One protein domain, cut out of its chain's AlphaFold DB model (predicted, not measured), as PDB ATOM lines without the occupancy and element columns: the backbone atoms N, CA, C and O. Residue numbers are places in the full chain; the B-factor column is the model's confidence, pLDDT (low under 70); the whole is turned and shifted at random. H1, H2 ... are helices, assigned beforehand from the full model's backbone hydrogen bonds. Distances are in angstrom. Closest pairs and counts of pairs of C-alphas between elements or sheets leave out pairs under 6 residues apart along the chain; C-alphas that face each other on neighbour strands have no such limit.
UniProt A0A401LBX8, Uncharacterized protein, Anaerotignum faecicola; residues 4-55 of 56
ATOM      1  N   PHE A   4     -48.825  29.155 -43.073       77.44
ATOM      2  CA  PHE A   4     -48.517  28.985 -41.653       77.44
ATOM      3  C   PHE A   4     -47.044  28.628 -41.397       77.44
ATOM      4  O   PHE A   4     -46.398  29.248 -40.561       77.44
ATOM      5  N   ALA A   5     -46.485  27.684 -42.162       78.00
ATOM      6  CA  ALA A   5     -45.084  27.289 -42.037       78.00
ATOM      7  C   ALA A   5     -44.147  28.428 -42.462       78.00
ATOM      8  O   ALA A   5     -43.154  28.695 -41.793       78.00
ATOM      9  N   THR A   6     -44.496  29.159 -43.525       81.38
ATOM     10  CA  THR A   6     -43.761  30.364 -43.931       81.38
ATOM     11  C   THR A   6     -43.825  31.452 -42.853       81.38
ATOM     12  O   THR A   6     -42.806  32.071 -42.564       81.38
ATOM     13  N   GLY A   7     -44.983  31.646 -42.214       81.81
ATOM     14  CA  GLY A   7     -45.151  32.581 -41.100       81.81
ATOM     15  C   GLY A   7     -44.331  32.199 -39.865       81.81
ATOM     16  O   GLY A   7     -43.654  33.052 -39.301       81.81
ATOM     17  N   MET A   8     -44.314  30.916 -39.492       83.56
ATOM     18  CA  MET A   8     -43.465  30.413 -38.405       83.56
ATOM     19  C   MET A   8     -41.974  30.563 -38.717       83.56
ATOM     20  O   MET A   8     -41.215  30.980 -37.847       83.56
ATOM     21  N   LEU A   9     -41.545  30.271 -39.948       82.75
ATOM     22  CA  LEU A   9     -40.144  30.413 -40.350       82.75
ATOM     23  C   LEU A   9     -39.698  31.880 -40.361       82.75
ATOM     24  O   LEU A   9     -38.636  32.196 -39.830       82.75
ATOM     25  N   LEU A  10     -40.513  32.785 -40.913       83.19
ATOM     26  CA  LEU A  10     -40.219  34.222 -40.919       83.19
ATOM     27  C   LEU A  10     -40.236  34.811 -39.505       83.19
ATOM     28  O   LEU A  10     -39.321  35.547 -39.139       83.19
ATOM     29  N   GLY A  11     -41.233  34.453 -38.691       83.12
ATOM     30  CA  GLY A  11     -41.320  34.874 -37.294       83.12
ATOM     31  C   GLY A  11     -40.145  34.359 -36.461       83.12
ATOM     32  O   GLY A  11     -39.536  35.123 -35.714       83.12
ATOM     33  N   GLY A  12     -39.762  33.094 -36.650       82.19
ATOM     34  CA  GLY A  12     -38.602  32.488 -35.997       82.19
ATOM     35  C   GLY A  12     -37.282  33.144 -36.407       82.19
ATOM     36  O   GLY A  12     -36.459  33.456 -35.548       82.19
ATOM     37  N   ALA A  13     -37.095  33.430 -37.698       82.25
ATOM     38  CA  ALA A  13     -35.914  34.136 -38.191       82.25
ATOM     39  C   ALA A  13     -35.821  35.567 -37.632       82.25
ATOM     40  O   ALA A  13     -34.753  35.978 -37.179       82.25
ATOM     41  N   ALA A  14     -36.936  36.305 -37.592       80.81
ATOM     42  CA  ALA A  14     -36.991  37.649 -37.017       80.81
ATOM     43  C   ALA A  14     -36.700  37.644 -35.504       80.81
ATOM     44  O   ALA A  14     -35.936  38.481 -35.019       80.81
ATOM     45  N   ALA A  15     -37.242  36.670 -34.766       81.31
ATOM     46  CA  ALA A  15     -36.970  36.497 -33.342       81.31
ATOM     47  C   ALA A  15     -35.494  36.159 -33.074       81.31
ATOM     48  O   ALA A  15     -34.896  36.729 -32.162       81.31
ATOM     49  N   MET A  16     -34.879  35.291 -33.886       78.94
ATOM     50  CA  MET A  16     -33.454  34.959 -33.763       78.94
ATOM     51  C   MET A  16     -32.539  36.126 -34.143       78.94
ATOM     52  O   MET A  16     -31.554  36.367 -33.450       78.94
ATOM     53  N   ALA A  17     -32.869  36.894 -35.184       78.69
ATOM     54  CA  ALA A  17     -32.127  38.103 -35.542       78.69
ATOM     55  C   ALA A  17     -32.222  39.176 -34.444       78.69
ATOM     56  O   ALA A  17     -31.210  39.769 -34.066       78.69
ATOM     57  N   GLY A  18     -33.414  39.372 -33.869       74.19
ATOM     58  CA  GLY A  18     -33.633  40.261 -32.728       74.19
ATOM     59  C   GLY A  18     -32.880  39.801 -31.476       74.19
ATOM     60  O   GLY A  18     -32.181  40.597 -30.855       74.19
ATOM     61  N   MET A  19     -32.939  38.509 -31.140       68.38
ATOM     62  CA  MET A  19     -32.168  37.912 -30.040       68.38
ATOM     63  C   MET A  19     -30.658  38.054 -30.255       68.38
ATOM     64  O   MET A  19     -29.955  38.455 -29.333       68.38
ATOM     65  N   GLY A  20     -30.153  37.782 -31.461       70.38
ATOM     66  CA  GLY A  20     -28.733  37.913 -31.796       70.38
ATOM     67  C   GLY A  20     -28.238  39.359 -31.718       70.38
ATOM     68  O   GLY A  20     -27.144  39.613 -31.214       70.38
ATOM     69  N   TYR A  21     -29.068  40.319 -32.133       66.75
ATOM     70  CA  TYR A  21     -28.787  41.745 -31.968       66.75
ATOM     71  C   TYR A  21     -28.764  42.152 -30.489       66.75
ATOM     72  O   TYR A  21     -27.859  42.859 -30.048       66.75
ATOM     73  N   LEU A  22     -29.715  41.652 -29.698       64.88
ATOM     74  CA  LEU A  22     -29.816  41.940 -28.269       64.88
ATOM     75  C   LEU A  22     -28.710  41.281 -27.437       64.88
ATOM     76  O   LEU A  22     -28.242  41.878 -26.470       64.88
ATOM     77  N   MET A  23     -28.254  40.083 -27.809       64.62
ATOM     78  CA  MET A  23     -27.175  39.363 -27.120       64.62
ATOM     79  C   MET A  23     -25.794  39.994 -27.319       64.62
ATOM     80  O   MET A  23     -24.895  39.742 -26.515       64.62
ATOM     81  N   LYS A  24     -25.619  40.834 -28.348       67.56
ATOM     82  CA  LYS A  24     -24.357  41.538 -28.623       67.56
ATOM     83  C   LYS A  24     -23.943  42.462 -27.470       67.56
ATOM     84  O   LYS A  24     -22.753  42.679 -27.260       67.56
ATOM     85  N   ASP A  25     -24.910  42.945 -26.686       71.50
ATOM     86  CA  ASP A  25     -24.680  43.737 -25.480       71.50
ATOM     87  C   ASP A  25     -25.377  43.099 -24.266       71.50
ATOM     88  O   ASP A  25     -26.579  43.263 -24.030       71.50
ATOM     89  N   LYS A  26     -24.593  42.380 -23.449       67.75
ATOM     90  CA  LYS A  26     -25.073  41.707 -22.230       67.75
ATOM     91  C   LYS A  26     -25.791  42.652 -21.260       67.75
ATOM     92  O   LYS A  26     -26.707  42.207 -20.569       67.75
ATOM     93  N   ARG A  27     -25.415  43.938 -21.182       72.19
ATOM     94  CA  ARG A  27     -26.076  44.898 -20.278       72.19
ATOM     95  C   ARG A  27     -27.462  45.263 -20.794       72.19
ATOM     96  O   ARG A  27     -28.408  45.339 -20.007       72.19
ATOM     97  N   THR A  28     -27.589  45.458 -22.100       68.88
ATOM     98  CA  THR A  28     -28.868  45.760 -22.750       68.88
ATOM     99  C   THR A  28     -29.806  44.556 -22.701       68.88
ATOM    100  O   THR A  28     -30.964  44.710 -22.309       68.88
ATOM    101  N   TYR A  29     -29.288  43.347 -22.941       72.44
ATOM    102  CA  TYR A  29     -30.033  42.100 -22.753       72.44
ATOM    103  C   TYR A  29     -30.544  41.940 -21.316       72.44
ATOM    104  O   TYR A  29     -31.729  41.708 -21.110       72.44
ATOM    105  N   GLN A  30     -29.696  42.134 -20.300       73.62
ATOM    106  CA  GLN A  30     -30.120  42.030 -18.897       73.62
ATOM    107  C   GLN A  30     -31.178  43.075 -18.516       73.62
ATOM    108  O   GLN A  30     -32.099  42.772 -17.754       73.62
ATOM    109  N   ARG A  31     -31.079  44.303 -19.043       75.38
ATOM    110  CA  ARG A  31     -32.100  45.343 -18.837       75.38
ATOM    111  C   ARG A  31     -33.426  44.971 -19.493       75.38
ATOM    112  O   ARG A  31     -34.466  45.155 -18.864       75.38
ATOM    113  N   LEU A  32     -33.393  44.442 -20.714       73.00
ATOM    114  CA  LEU A  32     -34.586  43.998 -21.434       73.00
ATOM    115  C   LEU A  32     -35.205  42.757 -20.811       73.00
ATOM    116  O   LEU A  32     -36.412  42.738 -20.631       73.00
ATOM    117  N   ALA A  33     -34.409  41.780 -20.385       74.69
ATOM    118  CA  ALA A  33     -34.895  40.612 -19.661       74.69
ATOM    119  C   ALA A  33     -35.564  41.018 -18.340       74.69
ATOM    120  O   ALA A  33     -36.645  40.536 -18.020       74.69
ATOM    121  N   ARG A  34     -34.980  41.968 -17.590       77.56
ATOM    122  CA  ARG A  34     -35.598  42.506 -16.365       77.56
ATOM    123  C   ARG A  34     -36.878  43.296 -16.643       77.56
ATOM    124  O   ARG A  34     -37.843  43.136 -15.902       77.56
ATOM    125  N   LYS A  35     -36.897  44.145 -17.676       79.56
ATOM    126  CA  LYS A  35     -38.104  44.892 -18.074       79.56
ATOM    127  C   LYS A  35     -39.199  43.959 -18.584       79.56
ATOM    128  O   LYS A  35     -40.325  44.073 -18.126       79.56
ATOM    129  N   GLY A  36     -38.851  43.026 -19.464       75.69
ATOM    130  CA  GLY A  36     -39.744  42.009 -20.005       75.69
ATOM    131  C   GLY A  36     -40.335  41.148 -18.898       75.69
ATOM    132  O   GLY A  36     -41.546  41.030 -18.825       75.69
ATOM    133  N   LYS A  37     -39.514  40.666 -17.954       74.88
ATOM    134  CA  LYS A  37     -40.005  39.914 -16.791       74.88
ATOM    135  C   LYS A  37     -40.994  40.726 -15.950       74.88
ATOM    136  O   LYS A  37     -42.032  40.202 -15.586       74.88
ATOM    137  N   LYS A  38     -40.721  42.010 -15.686       76.19
ATOM    138  CA  LYS A  38     -41.683  42.888 -14.990       76.19
ATOM    139  C   LYS A  38     -42.977  43.098 -15.777       76.19
ATOM    140  O   LYS A  38     -44.023  43.268 -15.172       76.19
ATOM    141  N   MET A  39     -42.893  43.146 -17.101       74.56
ATOM    142  CA  MET A  39     -44.049  43.354 -17.970       74.56
ATOM    143  C   MET A  39     -44.922  42.100 -18.050       74.56
ATOM    144  O   MET A  39     -46.136  42.224 -18.024       74.56
ATOM    145  N   VAL A  40     -44.300  40.916 -18.084       72.75
ATOM    146  CA  VAL A  40     -44.987  39.621 -17.986       72.75
ATOM    147  C   VAL A  40     -45.668  39.488 -16.629       72.75
ATOM    148  O   VAL A  40     -46.859  39.238 -16.606       72.75
ATOM    149  N   VAL A  41     -44.968  39.777 -15.526       77.06
ATOM    150  CA  VAL A  41     -45.566  39.735 -14.177       77.06
ATOM    151  C   VAL A  41     -46.745  40.701 -14.053       77.06
ATOM    152  O   VAL A  41     -47.781  40.322 -13.541       77.06
ATOM    153  N   LYS A  42     -46.639  41.925 -14.586       77.88
ATOM    154  CA  LYS A  42     -47.776  42.861 -14.607       77.88
ATOM    155  C   LYS A  42     -48.951  42.381 -15.455       77.88
ATOM    156  O   LYS A  42     -50.079  42.772 -15.196       77.88
ATOM    157  N   ALA A  43     -48.679  41.638 -16.524       75.12
ATOM    158  CA  ALA A  43     -49.727  41.065 -17.351       75.12
ATOM    159  C   ALA A  43     -50.388  39.877 -16.642       75.12
ATOM    160  O   ALA A  43     -51.598  39.755 -16.729       75.12
ATOM    161  N   GLU A  44     -49.614  39.054 -15.928       75.00
ATOM    162  CA  GLU A  44     -50.131  38.001 -15.046       75.00
ATOM    163  C   GLU A  44     -50.995  38.605 -13.933       75.00
ATOM    164  O   GLU A  44     -52.154  38.239 -13.841       75.00
ATOM    165  N   GLU A  45     -50.505  39.615 -13.204       78.56
ATOM    166  CA  GLU A  45     -51.289  40.342 -12.186       78.56
ATOM    167  C   GLU A  45     -52.584  40.921 -12.770       78.56
ATOM    168  O   GLU A  45     -53.647  40.753 -12.194       78.56
ATOM    169  N   ALA A  46     -52.529  41.551 -13.948       79.94
ATOM    170  CA  ALA A  46     -53.732  42.086 -14.585       79.94
ATOM    171  C   ALA A  46     -54.715  40.992 -15.036       79.94
ATOM    172  O   ALA A  46     -55.909  41.253 -15.123       79.94
ATOM    173  N   ILE A  47     -54.234  39.793 -15.377       80.19
ATOM    174  CA  ILE A  47     -55.090  38.651 -15.722       80.19
ATOM    175  C   ILE A  47     -55.702  38.055 -14.456       80.19
ATOM    176  O   ILE A  47     -56.887  37.738 -14.479       80.19
ATOM    177  N   ASP A  48     -54.925  37.939 -13.380       79.38
ATOM    178  CA  ASP A  48     -55.387  37.467 -12.075       79.38
ATOM    179  C   ASP A  48     -56.448  38.422 -11.509       79.38
ATOM    180  O   ASP A  48     -57.534  37.968 -11.170       79.38
ATOM    181  N   ASP A  49     -56.215  39.739 -11.548       80.38
ATOM    182  CA  ASP A  49     -57.197  40.759 -11.151       80.38
ATOM    183  C   ASP A  49     -58.506  40.631 -11.960       80.38
ATOM    184  O   ASP A  49     -59.603  40.739 -11.417       80.38
ATOM    185  N   ILE A  50     -58.410  40.369 -13.270       78.38
ATOM    186  CA  ILE A  50     -59.583  40.149 -14.131       78.38
ATOM    187  C   ILE A  50     -60.270  38.808 -13.817       78.38
ATOM    188  O   ILE A  50     -61.493  38.722 -13.916       78.38
ATOM    189  N   MET A  51     -59.519  37.754 -13.482       74.81
ATOM    190  CA  MET A  51     -60.084  36.454 -13.103       74.81
ATOM    191  C   MET A  51     -60.790  36.517 -11.749       74.81
ATOM    192  O   MET A  51     -61.874  35.949 -11.636       74.81
ATOM    193  N   ASP A  52     -60.225  37.228 -10.776       72.38
ATOM    194  CA  ASP A  52     -60.831  37.461  -9.463       72.38
ATOM    195  C   ASP A  52     -62.113  38.301  -9.589       72.38
ATOM    196  O   ASP A  52     -63.125  37.973  -8.975       72.38
ATOM    197  N   ASP A  53     -62.141  39.304 -10.474       69.00
ATOM    198  CA  ASP A  53     -63.372  40.052 -10.785       69.00
ATOM    199  C   ASP A  53     -64.419  39.212 -11.556       69.00
ATOM    200  O   ASP A  53     -65.612  39.532 -11.542       69.00
ATOM    201  N   MET A  54     -64.007  38.140 -12.246       58.81
ATOM    202  CA  MET A  54     -64.909  37.233 -12.977       58.81
ATOM    203  C   MET A  54     -65.381  36.018 -12.165       58.81
ATOM    204  O   MET A  54     -66.339  35.360 -12.586       58.81
ATOM    205  N   MET A  55     -64.756  35.708 -11.028       57.69
ATOM    206  CA  MET A  55     -65.189  34.658 -10.102       57.69
ATOM    207  C   MET A  55     -65.633  35.273  -8.763       57.69
ATOM    208  O   MET A  55     -64.808  35.400  -7.863       57.69
TER     209      MET A  55
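Overview. This is residues 4 to 55 of the 56 residues of an uncharacterized protein of Anaerotignum faecicola (UniProt A0A401LBX8). Two long helices meet near their ends in a flat, open V, with H2 the longer arm and a tight link at the corner. Beyond that corner the two arms diverge and stand free of each other. The printed part has 52 residues with two named helices, H1 then H2, and no named strand, and its class is all helix. It is extended, with a radius of gyration of the C-alphas of 16.0 A, and spans 43 by 35 by 5 A.

Arrangement. H1, residues 4 to 23, and H2, residues 26 to 54, only just touch, with 3 pairs of C-alphas within 8 A, and only at the corner by their link. H1 touches H2 with residues 22 to 23 alone, and H2 touches H1 with residues 28 to 29 alone; the closest C-alphas of the two helices, those of Leu 22 and Tyr 29, are 5.5 A apart. The helices run opposite ways at a steep tilt of 53 degrees. In H1 and H2 every O i to N i+4 pair is within hydrogen-bond range.

Along the chain. H1 begins at C-alpha 4 (-48.517, 28.985, -41.653) and is 27.8 A long from first to last C-alpha. H2 is 41.1 A long and ends at C-alpha 54 (-64.909, 37.233, -12.977).

Size, cuts and confidence. The C-alphas farthest apart, those of Lys 24 and Met 55, are 45.4 A apart. The printed part has no cut. The mean pLDDT of the printed part is 75.1, and residues 19, 21 to 24, 26, 28 and 53 to 55 are under 70.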